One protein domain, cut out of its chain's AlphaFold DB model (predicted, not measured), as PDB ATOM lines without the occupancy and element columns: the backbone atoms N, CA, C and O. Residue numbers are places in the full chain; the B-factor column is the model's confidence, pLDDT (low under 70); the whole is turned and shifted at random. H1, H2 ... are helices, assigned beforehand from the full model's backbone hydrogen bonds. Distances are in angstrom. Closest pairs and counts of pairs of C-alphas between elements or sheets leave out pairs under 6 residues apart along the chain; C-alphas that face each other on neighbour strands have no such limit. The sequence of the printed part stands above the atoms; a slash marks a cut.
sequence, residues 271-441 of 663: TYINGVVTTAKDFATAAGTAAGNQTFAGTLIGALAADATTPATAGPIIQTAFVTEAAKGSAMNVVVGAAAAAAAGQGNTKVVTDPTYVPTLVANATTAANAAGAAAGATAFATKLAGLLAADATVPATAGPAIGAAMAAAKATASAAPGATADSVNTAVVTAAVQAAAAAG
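What this domain is: This is residues 271 to 441 of the 663 residues of an uncharacterized protein of Rhodoferax ferrireducens (strain ATCC BAA-621 / DSM 15236 / T118) (UniProt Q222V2). Two long helices, H1 and H5, run opposite ways and cross near their middles as a narrow X, and each end of this long core bears a helical hairpin: H2 and H3 at one end, H6 and H7 at the other. The short H4 sits at the same end as H2 and H3. The printed part has 171 residues with seven named helices, H1 to H7 in chain order, and no named strand; its class is all helix. The whole is loose, with a radius of gyration of the C-alphas of 21.4 A, and elongated, spanning 63 by 35 by 27 A.

How they stand to each other: H1, residues 271 to 306, touches H5, residues 357 to 391, at a shallow tilt of 30 degrees, opposite ways; their closest C-alphas, of Gly 288 and Gly 373, are 3.9 A apart. With residues 297 to 305 alone, H1 touches H2, residues 311 to 326, at a steep tilt of 46 degrees; the closest C-alphas, of Ala 305 and Pro 311, are 5.0 A apart. H2 forms a hairpin with H3, residues 332 to 345, the C-alphas of Phe 322 and Ala 339 coming closest at 5.0 A. H4, residues 350 to 353, touches H3, with the C-alphas of Ala 344 and Val 351 closest at 6.0 A. H4 and H5 touch only at the corner, and only just, with 3 pairs of C-alphas within 8 A. H5 is the hub and, with residues 382 to 390 alone, touches H6, residues 396 to 415, at a steep tilt of 49 degrees; the C-alphas of Ala 390 and Pro 396 come closest at 4.9 A. H6 forms a hairpin with H7, residues 422 to 439, with the C-alphas of Met 407 and Val 429 closest at 4.8 A. The two hairpins are apart. In H1, H3, H5 and H7 every O i to N i+4 pair is within hydrogen-bond range; in H2 10 of 12 are and in H6 15 of 16, while H4 is too short for such a pair.

Where its parts are: H1 begins at C-alpha 271 (-5.927, -37.780, -32.291) and is 52.3 A long from first to last C-alpha. H5 begins at C-alpha 357 (-1.505, 4.073, -3.638) and is 50.2 A long. H6 measures 28.3 A and H7 25.7 A, H7 ending at C-alpha 439 (8.485, -46.304, -23.795).

The domain as a whole: The C-alphas farthest apart, of Thr 353 and Thr 394, are 65.4 A apart. The printed part has no cut and no long link. The mean pLDDT of the printed part is 88.3, and no printed residue is under 70.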
ATOM      1  N   THR A 271      -4.558 -38.024 -32.770       88.56
ATOM      2  CA  THR A 271      -5.927 -37.780 -32.291       88.56
ATOM      3  C   THR A 271      -5.991 -37.980 -30.782       88.56
ATOM      4  O   THR A 271      -6.435 -37.085 -30.057       88.56
ATOM      5  N   TYR A 272      -5.479 -39.114 -30.298       89.12
ATOM      6  CA  TYR A 272      -5.393 -39.400 -28.866       89.12
ATOM      7  C   TYR A 272      -4.508 -38.373 -28.144       89.12
ATOM      8  O   TYR A 272      -4.926 -37.788 -27.140       89.12
ATOM      9  N   ILE A 273      -3.319 -38.085 -28.687       87.56
ATOM     10  CA  ILE A 273      -2.367 -37.136 -28.089       87.56
ATOM     11  C   ILE A 273      -2.988 -35.741 -27.962       87.56
ATOM     12  O   ILE A 273      -2.937 -35.144 -26.884       87.56
ATOM     13  N   ASN A 274      -3.619 -35.224 -29.023       88.81
ATOM     14  CA  ASN A 274      -4.242 -33.901 -28.988       88.81
ATOM     15  C   ASN A 274      -5.389 -33.829 -27.966       88.81
ATOM     16  O   ASN A 274      -5.531 -32.812 -27.284       88.81
ATOM     17  N   GLY A 275      -6.168 -34.906 -27.802       91.94
ATOM     18  CA  GLY A 275      -7.220 -34.988 -26.783       91.94
ATOM     19  C   GLY A 275      -6.675 -34.928 -25.350       91.94
ATOM     20  O   GLY A 275      -7.163 -34.154 -24.520       91.94
ATOM     21  N   VAL A 276      -5.612 -35.686 -25.066       91.50
ATOM     22  CA  VAL A 276      -4.941 -35.688 -23.754       91.50
ATOM     23  C   VAL A 276      -4.307 -34.326 -23.448       91.50
ATOM     24  O   VAL A 276      -4.477 -33.798 -22.346       91.50
ATOM     25  N   VAL A 277      -3.621 -33.721 -24.422       90.69
ATOM     26  CA  VAL A 277      -2.992 -32.398 -24.268       90.69
ATOM     27  C   VAL A 277      -4.038 -31.311 -24.029       90.69
ATOM     28  O   VAL A 277      -3.829 -30.460 -23.166       90.69
ATOM     29  N   THR A 278      -5.167 -31.345 -24.743       93.25
ATOM     30  CA  THR A 278      -6.278 -30.399 -24.538       93.25
ATOM     31  C   THR A 278      -6.813 -30.504 -23.112       93.25
ATOM     32  O   THR A 278      -6.844 -29.511 -22.390       93.25
ATOM     33  N   THR A 279      -7.073 -31.727 -22.644       92.50
ATOM     34  CA  THR A 279      -7.527 -31.978 -21.266       92.50
ATOM     35  C   THR A 279      -6.534 -31.451 -20.220       92.50
ATOM     36  O   THR A 279      -6.928 -30.889 -19.196       92.50
ATOM     37  N   ALA A 280      -5.230 -31.618 -20.456       91.06
ATOM     38  CA  ALA A 280      -4.198 -31.098 -19.563       91.06
ATOM     39  C   ALA A 280      -4.127 -29.560 -19.579       91.06
ATOM     40  O   ALA A 280      -3.936 -28.957 -18.521       91.06
ATOM     41  N   LYS A 281      -4.307 -28.917 -20.743       89.38
ATOM     42  CA  LYS A 281      -4.351 -27.449 -20.880       89.38
ATOM     43  C   LYS A 281      -5.549 -26.837 -20.156       89.38
ATOM     44  O   LYS A 281      -5.383 -25.832 -19.463       89.38
ATOM     45  N   ASP A 282      -6.720 -27.456 -20.257       92.50
ATOM     46  CA  ASP A 282      -7.927 -26.985 -19.570       92.50
ATOM     47  C   ASP A 282      -7.740 -27.037 -18.047       92.50
ATOM     48  O   ASP A 282      -8.004 -26.065 -17.334       92.50
ATOM     49  N   PHE A 283      -7.175 -28.141 -17.546       91.25
ATOM     50  CA  PHE A 283      -6.853 -28.297 -16.127       91.25
ATOM     51  C   PHE A 283      -5.804 -27.282 -15.647       91.25
ATOM     52  O   PHE A 283      -5.940 -26.694 -14.571       91.25
ATOM     53  N   ALA A 284      -4.770 -27.045 -16.456       88.50
ATOM     54  CA  ALA A 284      -3.730 -26.061 -16.175       88.50
ATOM     55  C   ALA A 284      -4.280 -24.634 -16.096       88.50
ATOM     56  O   ALA A 284      -3.901 -23.877 -15.203       88.50
ATOM     57  N   THR A 285      -5.203 -24.287 -16.995       88.75
ATOM     58  CA  THR A 285      -5.858 -22.975 -17.023       88.75
ATOM     59  C   THR A 285      -6.660 -22.754 -15.743       88.75
ATOM     60  O   THR A 285      -6.462 -21.747 -15.069       88.75
ATOM     61  N   ALA A 286      -7.478 -23.732 -15.338       88.94
ATOM     62  CA  ALA A 286      -8.250 -23.655 -14.099       88.94
ATOM     63  C   ALA A 286      -7.356 -23.488 -12.854       88.94
ATOM     64  O   ALA A 286      -7.619 -22.634 -12.003       88.94
ATOM     65  N   ALA A 287      -6.268 -24.261 -12.761       82.44
ATOM     66  CA  ALA A 287      -5.318 -24.174 -11.653       82.44
ATOM     67  C   ALA A 287      -4.569 -22.829 -11.620       82.44
ATOM     68  O   ALA A 287      -4.411 -22.231 -10.553       82.44
ATOM     69  N   GLY A 288      -4.141 -22.333 -12.785       79.12
ATOM     70  CA  GLY A 288      -3.471 -21.042 -12.919       79.12
ATOM     71  C   GLY A 288      -4.375 -19.878 -12.514       79.12
ATOM     72  O   GLY A 288      -3.968 -19.035 -11.716       79.12
ATOM     73  N   THR A 289      -5.628 -19.871 -12.979       81.06
ATOM     74  CA  THR A 289      -6.626 -18.871 -12.575       81.06
ATOM     75  C   THR A 289      -6.872 -18.905 -11.066       81.06
ATOM     76  O   THR A 289      -6.875 -17.857 -10.424       81.06
ATOM     77  N   ALA A 290      -7.021 -20.091 -10.468       81.25
ATOM     78  CA  ALA A 290      -7.242 -20.220  -9.028       81.25
ATOM     79  C   ALA A 290      -6.058 -19.688  -8.196       81.25
ATOM     80  O   ALA A 290      -6.263 -18.947  -7.234       81.25
ATOM     81  N   ALA A 291      -4.820 -20.031  -8.564       80.44
ATOM     82  CA  ALA A 291      -3.621 -19.572  -7.860       80.44
ATOM     83  C   ALA A 291      -3.361 -18.069  -8.045       80.44
ATOM     84  O   ALA A 291      -2.994 -17.380  -7.088       80.44
ATOM     85  N   GLY A 292      -3.593 -17.551  -9.257       82.19
ATOM     86  CA  GLY A 292      -3.503 -16.126  -9.556       82.19
ATOM     87  C   GLY A 292      -4.504 -15.318  -8.733       82.19
ATOM     88  O   GLY A 292      -4.106 -14.382  -8.046       82.19
ATOM     89  N   ASN A 293      -5.772 -15.738  -8.701       80.44
ATOM     90  CA  ASN A 293      -6.816 -15.075  -7.914       80.44
ATOM     91  C   ASN A 293      -6.494 -15.063  -6.411       80.44
ATOM     92  O   ASN A 293      -6.667 -14.037  -5.753       80.44
ATOM     93  N   GLN A 294      -5.985 -16.175  -5.868       84.00
ATOM     94  CA  GLN A 294      -5.570 -16.242  -4.463       84.00
ATOM     95  C   GLN A 294      -4.380 -15.324  -4.162       84.00
ATOM     96  O   GLN A 294      -4.395 -14.601  -3.167       84.00
ATOM     97  N   THR A 295      -3.371 -15.310  -5.035       87.69
ATOM     98  CA  THR A 295      -2.177 -14.469  -4.862       87.69
ATOM     99  C   THR A 295      -2.511 -12.989  -5.010       87.69
ATOM    100  O   THR A 295      -2.006 -12.175  -4.236       87.69
ATOM    101  N   PHE A 296      -3.393 -12.637  -5.951       90.06
ATOM    102  CA  PHE A 296      -3.899 -11.278  -6.121       90.06
ATOM    103  C   PHE A 296      -4.555 -10.780  -4.831       90.06
ATOM    104  O   PHE A 296      -4.153  -9.749  -4.292       90.06
ATOM    105  N   ALA A 297      -5.519 -11.549  -4.310       87.62
ATOM    106  CA  ALA A 297      -6.232 -11.208  -3.086       87.62
ATOM    107  C   ALA A 297      -5.266 -11.083  -1.897       87.62
ATOM    108  O   ALA A 297      -5.243 -10.048  -1.239       87.62
ATOM    109  N   GLY A 298      -4.410 -12.083  -1.666       88.25
ATOM    110  CA  GLY A 298      -3.462 -12.076  -0.547       88.25
ATOM    111  C   GLY A 298      -2.449 -10.927  -0.606       88.25
ATOM    112  O   GLY A 298      -2.199 -10.279   0.409       88.25
ATOM    113  N   THR A 299      -1.910 -10.627  -1.792       92.19
ATOM    114  CA  THR A 299      -0.932  -9.540  -1.982       92.19
ATOM    115  C   THR A 299      -1.570  -8.174  -1.749       92.19
ATOM    116  O   THR A 299      -1.008  -7.344  -1.035       92.19
ATOM    117  N   LEU A 300      -2.763  -7.944  -2.310       95.19
ATOM    118  CA  LEU A 300      -3.485  -6.682  -2.154       95.19
ATOM    119  C   LEU A 300      -3.922  -6.459  -0.700       95.19
ATOM    120  O   LEU A 300      -3.685  -5.391  -0.141       95.19
ATOM    121  N   ILE A 301      -4.539  -7.469  -0.083       95.12
ATOM    122  CA  ILE A 301      -5.059  -7.390   1.288       95.12
ATOM    123  C   ILE A 301      -3.913  -7.226   2.287       95.12
ATOM    124  O   ILE A 301      -4.002  -6.386   3.180       95.12
ATOM    125  N   GLY A 302      -2.819  -7.976   2.114       93.31
ATOM    126  CA  GLY A 302      -1.632  -7.859   2.958       93.31
ATOM    127  C   GLY A 302      -1.006  -6.467   2.893       93.31
ATOM    128  O   GLY A 302      -0.694  -5.890   3.933       93.31
ATOM    129  N   ALA A 303      -0.890  -5.892   1.693       94.50
ATOM    130  CA  ALA A 303      -0.351  -4.547   1.521       94.50
ATOM    131  C   ALA A 303      -1.268  -3.458   2.110       94.50
ATOM    132  O   ALA A 303      -0.785  -2.561   2.794       94.50
ATOM    133  N   LEU A 304      -2.589  -3.567   1.922       95.75
ATOM    134  CA  LEU A 304      -3.565  -2.649   2.525       95.75
ATOM    135  C   LEU A 304      -3.575  -2.723   4.061       95.75
ATOM    136  O   LEU A 304      -3.723  -1.696   4.726       95.75
ATOM    137  N   ALA A 305      -3.430  -3.923   4.628       94.38
ATOM    138  CA  ALA A 305      -3.404  -4.133   6.073       94.38
ATOM    139  C   ALA A 305      -2.097  -3.648   6.720       94.38
ATOM    140  O   ALA A 305      -2.127  -3.183   7.856       94.38
ATOM    141  N   ALA A 306      -0.963  -3.731   6.014       94.31
ATOM    142  CA  ALA A 306       0.348  -3.333   6.533       94.31
ATOM    143  C   ALA A 306       0.431  -1.843   6.908       94.31
ATOM    144  O   ALA A 306       1.145  -1.488   7.841       94.31
ATOM    145  N   ASP A 307      -0.325  -0.990   6.214       92.75
ATOM    146  CA  ASP A 307      -0.391   0.455   6.456       92.75
ATOM    147  C   ASP A 307      -1.584   0.872   7.351       92.75
ATOM    148  O   ASP A 307      -1.852   2.063   7.513       92.75
ATOM    149  N   ALA A 308      -2.319  -0.085   7.931       92.88
ATOM    150  CA  ALA A 308      -3.391   0.178   8.896       92.88
ATOM    151  C   ALA A 308      -2.841   0.441  10.312       92.88
ATOM    152  O   ALA A 308      -1.716   0.071  10.639       92.88
ATOM    153  N   THR A 309      -3.654   1.020  11.205       90.25
ATOM    154  CA  THR A 309      -3.210   1.365  12.576       90.25
ATOM    155  C   THR A 309      -2.881   0.129  13.418       90.25
ATOM    156  O   THR A 309      -2.028   0.177  14.300       90.25
ATOM    157  N   THR A 310      -3.568  -0.987  13.147       91.00
ATOM    158  CA  THR A 310      -3.363  -2.297  13.785       91.00
ATOM    159  C   THR A 310      -3.368  -3.405  12.721       91.00
ATOM    160  O   THR A 310      -4.399  -4.045  12.484       91.00
ATOM    161  N   PRO A 311      -2.225  -3.662  12.054       87.75
ATOM    162  CA  PRO A 311      -2.164  -4.586  10.917       87.75
ATOM    163  C   PRO A 311      -2.716  -5.993  11.203       87.75
ATOM    164  O   PRO A 311      -3.399  -6.575  10.360       87.75
ATOM    165  N   ALA A 312      -2.500  -6.512  12.420       84.62
ATOM    166  CA  ALA A 312      -2.940  -7.850  12.832       84.62
ATOM    167  C   ALA A 312      -4.471  -8.032  12.836       84.62
ATOM    168  O   ALA A 312      -4.962  -9.116  12.527       84.62
ATOM    169  N   THR A 313      -5.233  -6.985  13.160       89.69
ATOM    170  CA  THR A 313      -6.706  -7.017  13.188       89.69
ATOM    171  C   THR A 313      -7.335  -6.498  11.896       89.69
ATOM    172  O   THR A 313      -8.470  -6.852  11.588       89.69
ATOM    173  N   ALA A 314      -6.606  -5.699  11.111       91.69
ATOM    174  CA  ALA A 314      -7.099  -5.142   9.852       91.69
ATOM    175  C   ALA A 314      -7.240  -6.197   8.738       91.69
ATOM    176  O   ALA A 314      -8.222  -6.178   7.999       91.69
ATOM    177  N   GLY A 315      -6.302  -7.148   8.642       91.25
ATOM    178  CA  GLY A 315      -6.289  -8.180   7.594       91.25
ATOM    179  C   GLY A 315      -7.601  -8.978   7.460       91.25
ATOM    180  O   GLY A 315      -8.182  -8.984   6.374       91.25
ATOM    181  N   PRO A 316      -8.123  -9.607   8.534       94.38
ATOM    182  CA  PRO A 316      -9.380 -10.365   8.482       94.38
ATOM    183  C   PRO A 316     -10.608  -9.533   8.081       94.38
ATOM    184  O   PRO A 316     -11.507 -10.035   7.403       94.38
ATOM    185  N   ILE A 317     -10.648  -8.255   8.467       94.19
ATOM    186  CA  ILE A 317     -11.753  -7.340   8.141       94.19
ATOM    187  C   ILE A 317     -11.716  -6.986   6.650       94.19
ATOM    188  O   ILE A 317     -12.726  -7.104   5.955       94.19
ATOM    189  N   ILE A 318     -10.535  -6.632   6.138       96.31
ATOM    190  CA  ILE A 318     -10.322  -6.325   4.718       96.31
ATOM    191  C   ILE A 318     -10.604  -7.562   3.850       96.31
ATOM    192  O   ILE A 318     -11.278  -7.452   2.827       96.31
ATOM    193  N   GLN A 319     -10.166  -8.753   4.276       94.31
ATOM    194  CA  GLN A 319     -10.469 -10.022   3.603       94.31
ATOM    195  C   GLN A 319     -11.973 -10.291   3.539       94.31
ATOM    196  O   GLN A 319     -12.477 -10.696   2.493       94.31
ATOM    197  N   THR A 320     -12.697 -10.047   4.633       95.19
ATOM    198  CA  THR A 320     -14.153 -10.222   4.678       95.19
ATOM    199  C   THR A 320     -14.845  -9.291   3.684       95.19
ATOM    200  O   THR A 320     -15.709  -9.743   2.933       95.19
ATOM    201  N   ALA A 321     -14.437  -8.018   3.622       95.00
ATOM    202  CA  ALA A 321     -14.966  -7.052   2.659       95.00
ATOM    203  C   ALA A 321     -14.668  -7.465   1.207       95.00
ATOM    204  O   ALA A 321     -15.574  -7.474   0.374       95.00
ATOM    205  N   PHE A 322     -13.428  -7.879   0.924       95.00
ATOM    206  CA  PHE A 322     -13.013  -8.363  -0.395       95.00
ATOM    207  C   PHE A 322     -13.837  -9.582  -0.836       95.00
ATOM    208  O   PHE A 322     -14.415  -9.587  -1.918       95.00
ATOM    209  N   VAL A 323     -13.931 -10.617   0.006       92.00
ATOM    210  CA  VAL A 323     -14.624 -11.872  -0.336       92.00
ATOM    211  C   VAL A 323     -16.129 -11.669  -0.443       92.00
ATOM    212  O   VAL A 323     -16.741 -12.210  -1.359       92.00
ATOM    213  N   THR A 324     -16.727 -10.876   0.449       93.94
ATOM    214  CA  THR A 324     -18.169 -10.589   0.409       93.94
ATOM    215  C   THR A 324     -18.547  -9.876  -0.883       93.94
ATOM    216  O   THR A 324     -19.580 -10.188  -1.470       93.94
ATOM    217  N   GLU A 325     -17.718  -8.940  -1.347       93.94
ATOM    218  CA  GLU A 325     -17.972  -8.238  -2.604       93.94
ATOM    219  C   GLU A 325     -17.688  -9.123  -3.823       93.94
ATOM    220  O   GLU A 325     -18.483  -9.157  -4.760       93.94
ATOM    221  N   ALA A 326     -16.616  -9.921  -3.793       88.19
ATOM    222  CA  ALA A 326     -16.315 -10.884  -4.852       88.19
ATOM    223  C   ALA A 326     -17.417 -11.952  -5.005       88.19
ATOM    224  O   ALA A 326     -17.765 -12.322  -6.126       88.19
ATOM    225  N   ALA A 327     -18.017 -12.406  -3.900       91.00
ATOM    226  CA  ALA A 327     -19.093 -13.401  -3.893       91.00
ATOM    227  C   ALA A 327     -20.383 -12.920  -4.583       91.00
ATOM    228  O   ALA A 327     -21.217 -13.743  -4.959       91.00
ATOM    229  N   LYS A 328     -20.543 -11.608  -4.793       92.62
ATOM    230  CA  LYS A 328     -21.663 -11.028  -5.551       92.62
ATOM    231  C   LYS A 328     -21.455 -11.082  -7.069       92.62
ATOM    232  O   LYS A 328     -22.358 -10.710  -7.811       92.62
ATOM    233  N   GLY A 329     -20.278 -11.505  -7.538       86.50
ATOM    234  CA  GLY A 329     -19.900 -11.424  -8.951       86.50
ATOM    235  C   GLY A 329     -19.553 -10.002  -9.405       86.50
ATOM    236  O   GLY A 329     -19.600  -9.711 -10.600       86.50
ATOM    237  N   SER A 330     -19.229  -9.107  -8.467       92.19
ATOM    238  CA  SER A 330     -18.876  -7.717  -8.758       92.19
ATOM    239  C   SER A 330     -17.590  -7.613  -9.584       92.19
ATOM    240  O   SER A 330     -16.669  -8.421  -9.454       92.19
ATOM    241  N   ALA A 331     -17.505  -6.578 -10.427       89.19
ATOM    242  CA  ALA A 331     -16.301  -6.292 -11.203       89.19
ATOM    243  C   ALA A 331     -15.094  -6.045 -10.277       89.19
ATOM    244  O   ALA A 331     -15.235  -5.473  -9.195       89.19
ATOM    245  N   MET A 332     -13.892  -6.456 -10.699       86.44
ATOM    246  CA  MET A 332     -12.704  -6.454  -9.830       86.44
ATOM    247  C   MET A 332     -12.371  -5.065  -9.262       86.44
ATOM    248  O   MET A 332     -11.930  -4.955  -8.125       86.44
ATOM    249  N   ASN A 333     -12.642  -3.986  -9.998       88.69
ATOM    250  CA  ASN A 333     -12.482  -2.619  -9.493       88.69
ATOM    251  C   ASN A 333     -13.411  -2.303  -8.302       88.69
ATOM    252  O   ASN A 333     -13.011  -1.573  -7.399       88.69
ATOM    253  N   VAL A 334     -14.620  -2.872  -8.270       93.62
ATOM    254  CA  VAL A 334     -15.576  -2.741  -7.157       93.62
ATOM    255  C   VAL A 334     -15.113  -3.563  -5.953       93.62
ATOM    256  O   VAL A 334     -15.128  -3.071  -4.829       93.62
ATOM    257  N   VAL A 335     -14.615  -4.779  -6.195       93.25
ATOM    258  CA  VAL A 335     -14.049  -5.656  -5.155       93.25
ATOM    259  C   VAL A 335     -12.823  -5.015  -4.492       93.25
ATOM    260  O   VAL A 335     -12.725  -4.958  -3.265       93.25
ATOM    261  N   VAL A 336     -11.910  -4.466  -5.299       95.50
ATOM    262  CA  VAL A 336     -10.749  -3.695  -4.828       95.50
ATOM    263  C   VAL A 336     -11.201  -2.464  -4.039       95.50
ATOM    264  O   VAL A 336     -10.642  -2.178  -2.980       95.50
ATOM    265  N   GLY A 337     -12.236  -1.762  -4.513       93.94
ATOM    266  CA  GLY A 337     -12.816  -0.608  -3.824       93.94
ATOM    267  C   GLY A 337     -13.358  -0.951  -2.434       93.94
ATOM    268  O   GLY A 337     -13.091  -0.222  -1.481       93.94
ATOM    269  N   ALA A 338     -14.048  -2.086  -2.287       94.69
ATOM    270  CA  ALA A 338     -14.546  -2.560  -0.996       94.69
ATOM    271  C   ALA A 338     -13.406  -2.885  -0.013       94.69
ATOM    272  O   ALA A 338     -13.471  -2.512   1.160       94.69
ATOM    273  N   ALA A 339     -12.334  -3.522  -0.491       95.75
ATOM    274  CA  ALA A 339     -11.152  -3.805   0.322       95.75
ATOM    275  C   ALA A 339     -10.415  -2.523   0.749       95.75
ATOM    276  O   ALA A 339     -10.033  -2.385   1.910       95.75
ATOM    277  N   ALA A 340     -10.262  -1.558  -0.161       95.31
ATOM    278  CA  ALA A 340      -9.651  -0.266   0.134       95.31
ATOM    279  C   ALA A 340     -10.483   0.543   1.148       95.31
ATOM    280  O   ALA A 340      -9.932   1.083   2.105       95.31
ATOM    281  N   ALA A 341     -11.813   0.565   1.000       94.69
ATOM    282  CA  ALA A 341     -12.715   1.222   1.945       94.69
ATOM    283  C   ALA A 341     -12.641   0.596   3.348       94.69
ATOM    284  O   ALA A 341     -12.569   1.317   4.345       94.69
ATOM    285  N   ALA A 342     -12.584  -0.736   3.433       94.69
ATOM    286  CA  ALA A 342     -12.369  -1.434   4.697       94.69
ATOM    287  C   ALA A 342     -11.006  -1.083   5.319       94.69
ATOM    288  O   ALA A 342     -10.928  -0.833   6.518       94.69
ATOM    289  N   ALA A 343      -9.941  -0.989   4.516       95.81
ATOM    290  CA  ALA A 343      -8.616  -0.597   4.993       95.81
ATOM    291  C   ALA A 343      -8.585   0.848   5.527       95.81
ATOM    292  O   ALA A 343      -7.994   1.100   6.579       95.81
ATOM    293  N   ALA A 344      -9.273   1.778   4.858       93.62
ATOM    294  CA  ALA A 344      -9.447   3.149   5.339       93.62
ATOM    295  C   ALA A 344     -10.196   3.189   6.684       93.62
ATOM    296  O   ALA A 344      -9.788   3.907   7.597       93.62
ATOM    297  N   GLY A 345     -11.232   2.353   6.847       92.81
ATOM    298  CA  GLY A 345     -11.950   2.170   8.116       92.81
ATOM    299  C   GLY A 345     -11.084   1.606   9.251       92.81
ATOM    300  O   GLY A 345     -11.353   1.871  10.419       92.81
ATOM    301  N   GLN A 346     -10.000   0.901   8.914       95.69
ATOM    302  CA  GLN A 346      -8.986   0.408   9.853       95.69
ATOM    303  C   GLN A 346      -7.790   1.368  10.019       95.69
ATOM    304  O   GLN A 346      -6.752   0.982  10.563       95.69
ATOM    305  N   GLY A 347      -7.925   2.613   9.552       91.94
ATOM    306  CA  GLY A 347      -6.963   3.694   9.752       91.94
ATOM    307  C   GLY A 347      -5.759   3.692   8.809       91.94
ATOM    308  O   GLY A 347      -4.765   4.349   9.110       91.94
ATOM    309  N   ASN A 348      -5.841   3.003   7.665       94.94
ATOM    310  CA  ASN A 348      -4.910   3.220   6.557       94.94
ATOM    311  C   ASN A 348      -5.266   4.536   5.836       94.94
ATOM    312  O   ASN A 348      -6.119   4.570   4.947       94.94
ATOM    313  N   THR A 349      -4.623   5.638   6.228       92.38
ATOM    314  CA  THR A 349      -4.903   6.978   5.683       92.38
ATOM    315  C   THR A 349      -4.435   7.155   4.238       92.38
ATOM    316  O   THR A 349      -5.028   7.953   3.509       92.38
ATOM    317  N   LYS A 350      -3.445   6.365   3.786       92.94
ATOM    318  CA  LYS A 350      -2.884   6.435   2.423       92.94
ATOM    319  C   LYS A 350      -3.924   6.144   1.344       92.94
ATOM    320  O   LYS A 350      -3.844   6.725   0.270       92.94
ATOM    321  N   VAL A 351      -4.932   5.321   1.648       92.00
ATOM    322  CA  VAL A 351      -6.059   5.038   0.740       92.00
ATOM    323  C   VAL A 351      -6.807   6.312   0.331       92.00
ATOM    324  O   VAL A 351      -7.308   6.394  -0.787       92.00
ATOM    325  N   VAL A 352      -6.892   7.299   1.226       89.12
ATOM    326  CA  VAL A 352      -7.631   8.552   1.001       89.12
ATOM    327  C   VAL A 352      -6.695   9.680   0.566       89.12
ATOM    328  O   VAL A 352      -7.085  10.527  -0.233       89.12
ATOM    329  N   THR A 353      -5.465   9.710   1.090       91.88
ATOM    330  CA  THR A 353      -4.535  10.832   0.887       91.88
ATOM    331  C   THR A 353      -3.625  10.687  -0.333       91.88
ATOM    332  O   THR A 353      -3.075  11.691  -0.776       91.88
ATOM    333  N   ASP A 354      -3.440   9.475  -0.870       93.38
ATOM    334  CA  ASP A 354      -2.593   9.210  -2.040       93.38
ATOM    335  C   ASP A 354      -3.396   8.501  -3.152       93.38
ATOM    336  O   ASP A 354      -3.670   7.300  -3.057       93.38
ATOM    337  N   PRO A 355      -3.753   9.203  -4.246       89.88
ATOM    338  CA  PRO A 355      -4.549   8.627  -5.330       89.88
ATOM    339  C   PRO A 355      -3.812   7.539  -6.131       89.88
ATOM    340  O   PRO A 355      -4.449   6.805  -6.887       89.88
ATOM    341  N   THR A 356      -2.487   7.412  -5.989       94.88
ATOM    342  CA  THR A 356      -1.676   6.399  -6.687       94.88
ATOM    343  C   THR A 356      -1.483   5.119  -5.876       94.88
ATOM    344  O   THR A 356      -1.147   4.077  -6.441       94.88
ATOM    345  N   TYR A 357      -1.764   5.164  -4.572       95.25
ATOM    346  CA  TYR A 357      -1.505   4.073  -3.638       95.25
ATOM    347  C   TYR A 357      -2.237   2.777  -4.020       95.25
ATOM    348  O   TYR A 357      -1.600   1.757  -4.282       95.25
ATOM    349  N   VAL A 358      -3.570   2.812  -4.136       93.00
ATOM    350  CA  VAL A 358      -4.368   1.624  -4.503       93.00
ATOM    351  C   VAL A 358      -4.031   1.113  -5.918       93.00
ATOM    352  O   VAL A 358      -3.799  -0.091  -6.050       93.00
ATOM    353  N   PRO A 359      -3.923   1.959  -6.968       93.88
ATOM    354  CA  PRO A 359      -3.456   1.523  -8.289       93.88
ATOM    355  C   PRO A 359      -2.100   0.803  -8.283       93.88
ATOM    356  O   PRO A 359      -1.962  -0.237  -8.929       93.88
ATOM    357  N   THR A 360      -1.112   1.299  -7.530       93.44
ATOM    358  CA  THR A 360       0.208   0.655  -7.423       93.44
ATOM    359  C   THR A 360       0.117  -0.701  -6.721       93.44
ATOM    360  O   THR A 360       0.723  -1.672  -7.178       93.44
ATOM    361  N   LEU A 361      -0.684  -0.818  -5.655       95.44
ATOM    362  CA  LEU A 361      -0.912  -2.108  -4.995       95.44
ATOM    363  C   LEU A 361      -1.608  -3.115  -5.919       95.44
ATOM    364  O   LEU A 361      -1.228  -4.284  -5.941       95.44
ATOM    365  N   VAL A 362      -2.570  -2.665  -6.728       92.81
ATOM    366  CA  VAL A 362      -3.232  -3.498  -7.741       92.81
ATOM    367  C   VAL A 362      -2.247  -3.953  -8.820       92.81
ATOM    368  O   VAL A 362      -2.264  -5.125  -9.189       92.81
ATOM    369  N   ALA A 363      -1.361  -3.080  -9.305       89.19
ATOM    370  CA  ALA A 363      -0.345  -3.441 -10.299       89.19
ATOM    371  C   ALA A 363       0.653  -4.485  -9.759       89.19
ATOM    372  O   ALA A 363       0.961  -5.474 -10.436       89.19
ATOM    373  N   ASN A 364       1.096  -4.318  -8.510       85.69
ATOM    374  CA  ASN A 364       1.973  -5.272  -7.831       85.69
ATOM    375  C   ASN A 364       1.270  -6.617  -7.593       85.69
ATOM    376  O   ASN A 364       1.825  -7.669  -7.915       85.69
ATOM    377  N   ALA A 365       0.025  -6.589  -7.106       88.81
ATOM    378  CA  ALA A 365      -0.794  -7.783  -6.915       88.81
ATOM    379  C   ALA A 365      -1.075  -8.507  -8.240       88.81
ATOM    380  O   ALA A 365      -1.037  -9.732  -8.282       88.81
ATOM    381  N   THR A 366      -1.285  -7.771  -9.334       86.62
ATOM    382  CA  THR A 366      -1.469  -8.331 -10.684       86.62
ATOM    383  C   THR A 366      -0.195  -9.016 -11.178       86.62
ATOM    384  O   THR A 366      -0.252 -10.127 -11.696       86.62
ATOM    385  N   THR A 367       0.970  -8.399 -10.974       83.44
ATOM    386  CA  THR A 367       2.264  -8.992 -11.351       83.44
ATOM    387  C   THR A 367       2.532 -10.281 -10.570       83.44
ATOM    388  O   THR A 367       2.870 -11.306 -11.165       83.44
ATOM    389  N   ALA A 368       2.307 -10.259  -9.252       75.62
ATOM    390  CA  ALA A 368       2.432 -11.435  -8.394       75.62
ATOM    391  C   ALA A 368       1.429 -12.539  -8.778       75.62
ATOM    392  O   ALA A 368       1.797 -13.710  -8.859       75.62
ATOM    393  N   ALA A 369       0.182 -12.170  -9.082       80.69
ATOM    394  CA  ALA A 369      -0.861 -13.086  -9.529       80.69
ATOM    395  C   ALA A 369      -0.534 -13.751 -10.868       80.69
ATOM    396  O   ALA A 369      -0.703 -14.960 -11.001       80.69
ATOM    397  N   ASN A 370      -0.015 -12.994 -11.836       75.81
ATOM    398  CA  ASN A 370       0.399 -13.532 -13.130       75.81
ATOM    399  C   ASN A 370       1.566 -14.517 -12.978       75.81
ATOM    400  O   ASN A 370       1.541 -15.593 -13.572       75.81
ATOM    401  N   ALA A 371       2.557 -14.191 -12.140       74.31
ATOM    402  CA  ALA A 371       3.679 -15.085 -11.854       74.31
ATOM    403  C   ALA A 371       3.223 -16.375 -11.146       74.31
ATOM    404  O   ALA A 371       3.601 -17.476 -11.555       74.31
ATOM    405  N   ALA A 372       2.369 -16.257 -10.126       73.38
ATOM    406  CA  ALA A 372       1.827 -17.399  -9.393       73.38
ATOM    407  C   ALA A 372       0.906 -18.270 -10.259       73.38
ATOM    408  O   ALA A 372       1.000 -19.496 -10.221       73.38
ATOM    409  N   GLY A 373       0.054 -17.651 -11.081       70.19
ATOM    410  CA  GLY A 373      -0.827 -18.343 -12.015       70.19
ATOM    411  C   GLY A 373      -0.052 -19.092 -13.098       70.19
ATOM    412  O   GLY A 373      -0.349 -20.256 -13.366       70.19
ATOM    413  N   ALA A 374       0.997 -18.484 -13.659       74.31
ATOM    414  CA  ALA A 374       1.879 -19.146 -14.618       74.31
ATOM    415  C   ALA A 374       2.617 -20.344 -13.992       74.31
ATOM    416  O   ALA A 374       2.674 -21.417 -14.595       74.31
ATOM    417  N   ALA A 375       3.136 -20.195 -12.768       74.25
ATOM    418  CA  ALA A 375       3.814 -21.277 -12.053       74.25
ATOM    419  C   ALA A 375       2.860 -22.438 -11.713       74.25
ATOM    420  O   ALA A 375       3.180 -23.600 -11.968       74.25
ATOM    421  N   ALA A 376       1.672 -22.132 -11.183       75.12
ATOM    422  CA  ALA A 376       0.665 -23.133 -10.840       75.12
ATOM    423  C   ALA A 376       0.113 -23.847 -12.080       75.12
ATOM    424  O   ALA A 376       0.004 -25.073 -12.078       75.12
ATOM    425  N   GLY A 377      -0.173 -23.104 -13.152       75.62
ATOM    426  CA  GLY A 377      -0.622 -23.665 -14.423       75.62
ATOM    427  C   GLY A 377       0.425 -24.587 -15.048       75.62
ATOM    428  O   GLY A 377       0.091 -25.696 -15.459       75.62
ATOM    429  N   ALA A 378       1.704 -24.199 -15.044       78.56
ATOM    430  CA  ALA A 378       2.786 -25.043 -15.552       78.56
ATOM    431  C   ALA A 378       2.934 -26.355 -14.760       78.56
ATOM    432  O   ALA A 378       3.084 -27.422 -15.358       78.56
ATOM    433  N   THR A 379       2.852 -26.293 -13.426       82.38
ATOM    434  CA  THR A 379       2.885 -27.485 -12.563       82.38
ATOM    435  C   THR A 379       1.671 -28.379 -12.816       82.38
ATOM    436  O   THR A 379       1.825 -29.579 -13.037       82.38
ATOM    437  N   ALA A 380       0.469 -27.802 -12.859       88.19
ATOM    438  CA  ALA A 380      -0.771 -28.533 -13.099       88.19
ATOM    439  C   ALA A 380      -0.800 -29.197 -14.483       88.19
ATOM    440  O   ALA A 380      -1.215 -30.351 -14.588       88.19
ATOM    441  N   PHE A 381      -0.307 -28.512 -15.522       89.50
ATOM    442  CA  PHE A 381      -0.151 -29.077 -16.861       89.50
ATOM    443  C   PHE A 381       0.749 -30.314 -16.835       89.50
ATOM    444  O   PHE A 381       0.330 -31.382 -17.276       89.50
ATOM    445  N   ALA A 382       1.956 -30.189 -16.274       85.94
ATOM    446  CA  ALA A 382       2.921 -31.283 -16.218       85.94
ATOM    447  C   ALA A 382       2.372 -32.483 -15.428       85.94
ATOM    448  O   ALA A 382       2.399 -33.611 -15.914       85.94
ATOM    449  N   THR A 383       1.802 -32.254 -14.242       89.94
ATOM    450  CA  THR A 383       1.221 -33.328 -13.424       89.94
ATOM    451  C   THR A 383       0.047 -34.007 -14.126       89.94
ATOM    452  O   THR A 383      -0.029 -35.238 -14.148       89.94
ATOM    453  N   LYS A 384      -0.867 -33.231 -14.724       93.81
ATOM    454  CA  LYS A 384      -2.054 -33.780 -15.385       93.81
ATOM    455  C   LYS A 384      -1.685 -34.557 -16.642       93.81
ATOM    456  O   LYS A 384      -2.198 -35.657 -16.831       93.81
ATOM    457  N   LEU A 385      -0.783 -34.018 -17.462       92.56
ATOM    458  CA  LEU A 385      -0.299 -34.680 -18.669       92.56
ATOM    459  C   LEU A 385       0.408 -36.000 -18.333       92.56
ATOM    460  O   LEU A 385       0.061 -37.028 -18.911       92.56
ATOM    461  N   ALA A 386       1.324 -36.003 -17.354       92.44
ATOM    462  CA  ALA A 386       1.983 -37.230 -16.900       92.44
ATOM    463  C   ALA A 386       0.980 -38.274 -16.400       92.44
ATOM    464  O   ALA A 386       1.088 -39.442 -16.762       92.44
ATOM    465  N   GLY A 387      -0.007 -37.865 -15.597       93.50
ATOM    466  CA  GLY A 387      -1.015 -38.775 -15.054       93.50
ATOM    467  C   GLY A 387      -1.912 -39.394 -16.128       93.50
ATOM    468  O   GLY A 387      -2.141 -40.600 -16.105       93.50
ATOM    469  N   LEU A 388      -2.385 -38.589 -17.086       93.06
ATOM    470  CA  LEU A 388      -3.220 -39.075 -18.190       93.06
ATOM    471  C   LEU A 388      -2.460 -40.068 -19.075       93.06
ATOM    472  O   LEU A 388      -2.995 -41.118 -19.412       93.06
ATOM    473  N   LEU A 389      -1.202 -39.769 -19.406       93.00
ATOM    474  CA  LEU A 389      -0.375 -40.651 -20.228       93.00
ATOM    475  C   LEU A 389       0.065 -41.923 -19.487       93.00
ATOM    476  O   LEU A 389       0.165 -42.983 -20.105       93.00
ATOM    477  N   ALA A 390       0.318 -41.842 -18.179       93.19
ATOM    478  CA  ALA A 390       0.710 -42.989 -17.362       93.19
ATOM    479  C   ALA A 390      -0.437 -43.979 -17.123       93.19
ATOM    480  O   ALA A 390      -0.175 -45.165 -16.951       93.19
ATOM    481  N   ALA A 391      -1.691 -43.516 -17.112       92.38
ATOM    482  CA  ALA A 391      -2.856 -44.361 -16.838       92.38
ATOM    483  C   ALA A 391      -3.015 -45.522 -17.835       92.38
ATOM    484  O   ALA A 391      -3.501 -46.585 -17.463       92.38
ATOM    485  N   ASP A 392      -2.576 -45.320 -19.077       87.56
ATOM    486  CA  ASP A 392      -2.641 -46.310 -20.154       87.56
ATOM    487  C   ASP A 392      -1.305 -47.065 -20.360       87.56
ATOM    488  O   ASP A 392      -1.168 -47.830 -21.313       87.56
ATOM    489  N   ALA A 393      -0.303 -46.849 -19.498       89.50
ATOM    490  CA  ALA A 393       0.980 -47.555 -19.541       89.50
ATOM    491  C   ALA A 393       0.885 -48.969 -18.937       89.50
ATOM    492  O   ALA A 393      -0.015 -49.265 -18.153       89.50
ATOM    493  N   THR A 394       1.855 -49.841 -19.236       86.69
ATOM    494  CA  THR A 394       1.849 -51.231 -18.732       86.69
ATOM    495  C   THR A 394       1.984 -51.292 -17.210       86.69
ATOM    496  O   THR A 394       1.391 -52.152 -16.563       86.69
ATOM    497  N   VAL A 395       2.753 -50.359 -16.632       88.19
ATOM    498  CA  VAL A 395       2.905 -50.181 -15.181       88.19
ATOM    499  C   VAL A 395       2.729 -48.694 -14.844       88.19
ATOM    500  O   VAL A 395       3.710 -47.946 -14.800       88.19
ATOM    501  N   PRO A 396       1.490 -48.229 -14.589       90.12
ATOM    502  CA  PRO A 396       1.210 -46.806 -14.369       90.12
ATOM    503  C   PRO A 396       2.031 -46.166 -13.239       90.12
ATOM    504  O   PRO A 396       2.438 -45.007 -13.339       90.12
ATOM    505  N   ALA A 397       2.330 -46.936 -12.185       89.06
ATOM    506  CA  ALA A 397       3.053 -46.465 -11.003       89.06
ATOM    507  C   ALA A 397       4.490 -46.001 -11.302       89.06
ATOM    508  O   ALA A 397       4.965 -45.042 -10.696       89.06
ATOM    509  N   THR A 398       5.182 -46.653 -12.237       89.38
ATOM    510  CA  THR A 398       6.549 -46.287 -12.637       89.38
ATOM    511  C   THR A 398       6.561 -45.366 -13.858       89.38
ATOM    512  O   THR A 398       7.486 -44.567 -14.012       89.38
ATOM    513  N   ALA A 399       5.512 -45.414 -14.685       89.94
ATOM    514  CA  ALA A 399       5.369 -44.579 -15.872       89.94
ATOM    515  C   ALA A 399       5.242 -43.083 -15.539       89.94
ATOM    516  O   ALA A 399       5.934 -42.262 -16.137       89.94
ATOM    517  N   GLY A 400       4.406 -42.717 -14.559       90.75
ATOM    518  CA  GLY A 400       4.174 -41.312 -14.186       90.75
ATOM    519  C   GLY A 400       5.455 -40.544 -13.823       90.75
ATOM    520  O   GLY A 400       5.721 -39.501 -14.427       90.75
ATOM    521  N   PRO A 401       6.284 -41.054 -12.891       92.62
ATOM    522  CA  PRO A 401       7.570 -40.444 -12.555       92.62
ATOM    523  C   PRO A 401       8.536 -40.342 -13.743       92.62
ATOM    524  O   PRO A 401       9.185 -39.311 -13.911       92.62
ATOM    525  N   ALA A 402       8.608 -41.373 -14.593       88.94
ATOM    526  CA  ALA A 402       9.481 -41.378 -15.766       88.94
ATOM    527  C   ALA A 402       9.061 -40.324 -16.807       88.94
ATOM    528  O   ALA A 402       9.900 -39.572 -17.306       88.94
ATOM    529  N   ILE A 403       7.757 -40.213 -17.080       92.62
ATOM    530  CA  ILE A 403       7.185 -39.189 -17.968       92.62
ATOM    531  C   ILE A 403       7.454 -37.787 -17.401       92.62
ATOM    532  O   ILE A 403       7.884 -36.891 -18.130       92.62
ATOM    533  N   GLY A 404       7.272 -37.599 -16.090       92.06
ATOM    534  CA  GLY A 404       7.592 -36.352 -15.389       92.06
ATOM    535  C   GLY A 404       9.059 -35.935 -15.532       92.06
ATOM    536  O   GLY A 404       9.346 -34.784 -15.869       92.06
ATOM    537  N   ALA A 405       9.986 -36.872 -15.330       92.38
ATOM    538  CA  ALA A 405      11.418 -36.628 -15.478       92.38
ATOM    539  C   ALA A 405      11.799 -36.257 -16.923       92.38
ATOM    540  O   ALA A 405      12.555 -35.307 -17.133       92.38
ATOM    541  N   ALA A 406      11.230 -36.948 -17.917       90.50
ATOM    542  CA  ALA A 406      11.463 -36.658 -19.330       90.50
ATOM    543  C   ALA A 406      10.988 -35.248 -19.716       90.50
ATOM    544  O   ALA A 406      11.719 -34.498 -20.363       90.50
ATOM    545  N   MET A 407       9.797 -34.849 -19.258       92.44
ATOM    546  CA  MET A 407       9.279 -33.492 -19.458       92.44
ATOM    547  C   MET A 407      10.180 -32.427 -18.830       92.44
ATOM    548  O   MET A 407      10.438 -31.396 -19.452       92.44
ATOM    549  N   ALA A 408      10.675 -32.662 -17.611       90.69
ATOM    550  CA  ALA A 408      11.561 -31.723 -16.925       90.69
ATOM    551  C   ALA A 408      12.899 -31.553 -17.662       90.69
ATOM    552  O   ALA A 408      13.351 -30.423 -17.863       90.69
ATOM    553  N   ALA A 409      13.496 -32.657 -18.117       91.06
ATOM    554  CA  ALA A 409      14.724 -32.634 -18.905       91.06
ATOM    555  C   ALA A 409      14.524 -31.896 -20.239       91.06
ATOM    556  O   ALA A 409      15.279 -30.976 -20.553       91.06
ATOM    557  N   ALA A 410      13.461 -32.221 -20.982       87.12
ATOM    558  CA  ALA A 410      13.146 -31.572 -22.253       87.12
ATOM    559  C   ALA A 410      12.893 -30.070 -22.089       87.12
ATOM    560  O   ALA A 410      13.382 -29.268 -22.886       87.12
ATOM    561  N   LYS A 411      12.194 -29.673 -21.018       87.69
ATOM    562  CA  LYS A 411      12.000 -28.263 -20.669       87.69
ATOM    563  C   LYS A 411      13.336 -27.558 -20.447       87.69
ATOM    564  O   LYS A 411      13.528 -26.470 -20.987       87.69
ATOM    565  N   ALA A 412      14.245 -28.153 -19.674       90.31
ATOM    566  CA  ALA A 412      15.556 -27.571 -19.391       90.31
ATOM    567  C   ALA A 412      16.387 -27.396 -20.671       90.31
ATOM    568  O   ALA A 412      16.910 -26.312 -20.922       90.31
ATOM    569  N   THR A 413      16.439 -28.426 -21.519       87.62
ATOM    570  CA  THR A 413      17.168 -28.382 -22.792       87.62
ATOM    571  C   THR A 413      16.572 -27.360 -23.759       87.62
ATOM    572  O   THR A 413      17.304 -26.535 -24.301       87.62
ATOM    573  N   ALA A 414      15.252 -27.369 -23.959       85.38
ATOM    574  CA  ALA A 414      14.595 -26.467 -24.902       85.38
ATOM    575  C   ALA A 414      14.671 -25.001 -24.455       85.38
ATOM    576  O   ALA A 414      14.805 -24.118 -25.295       85.38
ATOM    577  N   SER A 415      14.634 -24.738 -23.145       85.62
ATOM    578  CA  SER A 415      14.759 -23.377 -22.602       85.62
ATOM    579  C   SER A 415      16.176 -22.810 -22.746       85.62
ATOM    580  O   SER A 415      16.344 -21.596 -22.754       85.62
ATOM    581  N   ALA A 416      17.194 -23.669 -22.857       87.12
ATOM    582  CA  ALA A 416      18.587 -23.266 -23.058       87.12
ATOM    583  C   ALA A 416      18.942 -23.014 -24.537       87.12
ATOM    584  O   ALA A 416      20.047 -22.557 -24.834       87.12
ATOM    585  N   ALA A 417      18.035 -23.316 -25.472       83.56
ATOM    586  CA  ALA A 417      18.285 -23.157 -26.898       83.56
ATOM    587  C   ALA A 417      18.257 -21.671 -27.324       83.56
ATOM    588  O   ALA A 417      17.351 -20.932 -26.923       83.56
ATOM    589  N   PRO A 418      19.199 -21.210 -28.173       81.56
ATOM    590  CA  PRO A 418      19.147 -19.864 -28.742       81.56
ATOM    591  C   PRO A 418      17.828 -19.623 -29.492       81.56
ATOM    592  O   PRO A 418      17.469 -20.392 -30.379       81.56
ATOM    593  N   GLY A 419      17.109 -18.552 -29.137       82.50
ATOM    594  CA  GLY A 419      15.821 -18.211 -29.756       82.50
ATOM    595  C   GLY A 419      14.620 -19.027 -29.262       82.50
ATOM    596  O   GLY A 419      13.584 -19.021 -29.923       82.50
ATOM    597  N   ALA A 420      14.737 -19.725 -28.125       78.12
ATOM    598  CA  ALA A 420      13.633 -20.478 -27.536       78.12
ATOM    599  C   ALA A 420      12.384 -19.609 -27.299       78.12
ATOM    600  O   ALA A 420      12.454 -18.525 -26.716       78.12
ATOM    601  N   THR A 421      11.225 -20.125 -27.707       83.88
ATOM    602  CA  THR A 421       9.909 -19.537 -27.444       83.88
ATOM    603  C   THR A 421       9.108 -20.433 -26.498       83.88
ATOM    604  O   THR A 421       9.416 -21.613 -26.315       83.88
ATOM    605  N   ALA A 422       8.041 -19.899 -25.898       72.75
ATOM    606  CA  ALA A 422       7.136 -20.707 -25.078       72.75
ATOM    607  C   ALA A 422       6.549 -21.891 -25.873       72.75
ATOM    608  O   ALA A 422       6.444 -23.001 -25.352       72.75
ATOM    609  N   ASP A 423       6.247 -21.679 -27.155       71.56
ATOM    610  CA  ASP A 423       5.701 -22.712 -28.035       71.56
ATOM    611  C   ASP A 423       6.725 -23.800 -28.370       71.56
ATOM    612  O   ASP A 423       6.381 -24.985 -28.352       71.56
ATOM    613  N   SER A 424       7.993 -23.439 -28.609       73.50
ATOM    614  CA  SER A 424       9.045 -24.431 -28.870       73.50
ATOM    615  C   SER A 424       9.333 -25.288 -27.634       73.50
ATOM    616  O   SER A 424       9.519 -26.499 -27.751       73.50
ATOM    617  N   VAL A 425       9.305 -24.688 -26.439       77.94
ATOM    618  CA  VAL A 425       9.474 -25.411 -25.168       77.94
ATOM    619  C   VAL A 425       8.279 -26.325 -24.889       77.94
ATOM    620  O   VAL A 425       8.471 -27.491 -24.550       77.94
ATOM    621  N   ASN A 426       7.048 -25.843 -25.079       77.06
ATOM    622  CA  ASN A 426       5.839 -26.648 -24.878       77.06
ATOM    623  C   ASN A 426       5.775 -27.836 -25.839       77.06
ATOM    624  O   ASN A 426       5.424 -28.942 -25.431       77.06
ATOM    625  N   THR A 427       6.160 -27.617 -27.098       77.88
ATOM    626  CA  THR A 427       6.267 -28.686 -28.094       77.88
ATOM    627  C   THR A 427       7.272 -29.741 -27.634       77.88
ATOM    628  O   THR A 427       6.920 -30.914 -27.560       77.88
ATOM    629  N   ALA A 428       8.477 -29.336 -27.214       80.69
ATOM    630  CA  ALA A 428       9.500 -30.260 -26.721       80.69
ATOM    631  C   ALA A 428       9.043 -31.063 -25.487       80.69
ATOM    632  O   ALA A 428       9.289 -32.266 -25.405       80.69
ATOM    633  N   VAL A 429       8.342 -30.422 -24.545       84.56
ATOM    634  CA  VAL A 429       7.798 -31.072 -23.342       84.56
ATOM    635  C   VAL A 429       6.742 -32.119 -23.696       84.56
ATOM    636  O   VAL A 429       6.819 -33.246 -23.209       84.56
ATOM    637  N   VAL A 430       5.774 -31.777 -24.553       86.00
ATOM    638  CA  VAL A 430       4.725 -32.716 -24.983       86.00
ATOM    639  C   VAL A 430       5.332 -33.884 -25.756       86.00
ATOM    640  O   VAL A 430       4.993 -35.033 -25.481       86.00
ATOM    641  N   THR A 431       6.270 -33.615 -26.668       82.62
ATOM    642  CA  THR A 431       6.988 -34.656 -27.411       82.62
ATOM    643  C   THR A 431       7.709 -35.619 -26.468       82.62
ATOM    644  O   THR A 431       7.529 -36.829 -26.587       82.62
ATOM    645  N   ALA A 432       8.450 -35.107 -25.480       85.81
ATOM    646  CA  ALA A 432       9.139 -35.944 -24.500       85.81
ATOM    647  C   ALA A 432       8.169 -36.760 -23.630       85.81
ATOM    648  O   ALA A 432       8.443 -37.920 -23.324       85.81
ATOM    649  N   ALA A 433       7.017 -36.187 -23.265       88.38
ATOM    650  CA  ALA A 433       5.996 -36.882 -22.485       88.38
ATOM    651  C   ALA A 433       5.405 -38.076 -23.247       88.38
ATOM    652  O   ALA A 433       5.312 -39.179 -22.709       88.38
ATOM    653  N   VAL A 434       5.038 -37.859 -24.513       86.56
ATOM    654  CA  VAL A 434       4.486 -38.890 -25.403       86.56
ATOM    655  C   VAL A 434       5.509 -39.995 -25.662       86.56
ATOM    656  O   VAL A 434       5.169 -41.174 -25.576       86.56
ATOM    657  N   GLN A 435       6.769 -39.634 -25.913       82.06
ATOM    658  CA  GLN A 435       7.854 -40.600 -26.113       82.06
ATOM    659  C   GLN A 435       8.096 -41.449 -24.859       82.06
ATOM    660  O   GLN A 435       8.203 -42.672 -24.955       82.06
ATOM    661  N   ALA A 436       8.115 -40.833 -23.674       85.25
ATOM    662  CA  ALA A 436       8.244 -41.554 -22.411       85.25
ATOM    663  C   ALA A 436       7.033 -42.462 -22.130       85.25
ATOM    664  O   ALA A 436       7.200 -43.566 -21.616       85.25
ATOM    665  N   ALA A 437       5.822 -42.044 -22.511       86.25
ATOM    666  CA  ALA A 437       4.618 -42.860 -22.385       86.25
ATOM    667  C   ALA A 437       4.653 -44.088 -23.308       86.25
ATOM    668  O   ALA A 437       4.365 -45.198 -22.860       86.25
ATOM    669  N   ALA A 438       5.073 -43.912 -24.566       82.38
ATOM    670  CA  ALA A 438       5.275 -45.016 -25.503       82.38
ATOM    671  C   ALA A 438       6.342 -46.000 -24.989       82.38
ATOM    672  O   ALA A 438       6.148 -47.214 -25.055       82.38
ATOM    673  N   ALA A 439       7.442 -45.489 -24.421       78.06
ATOM    674  CA  ALA A 439       8.485 -46.304 -23.795       78.06
ATOM    675  C   ALA A 439       7.986 -47.059 -22.548       78.06
ATOM    676  O   ALA A 439       8.417 -48.181 -22.295       78.06
ATOM    677  N   ALA A 440       7.035 -46.483 -21.808       83.06
ATOM    678  CA  ALA A 440       6.355 -47.125 -20.683       83.06
ATOM    679  C   ALA A 440       5.230 -48.099 -21.110       83.06
ATOM    680  O   ALA A 440       4.511 -48.629 -20.260       83.06
ATOM    681  N   GLY A 441       5.067 -48.332 -22.417       79.06
ATOM    682  CA  GLY A 441       4.121 -49.291 -22.981       79.06
ATOM    683  C   GLY A 441       2.685 -48.784 -23.105       79.06
ATOM    684  O   GLY A 441       1.772 -49.593 -23.258       79.06
TER     685      GLY A 441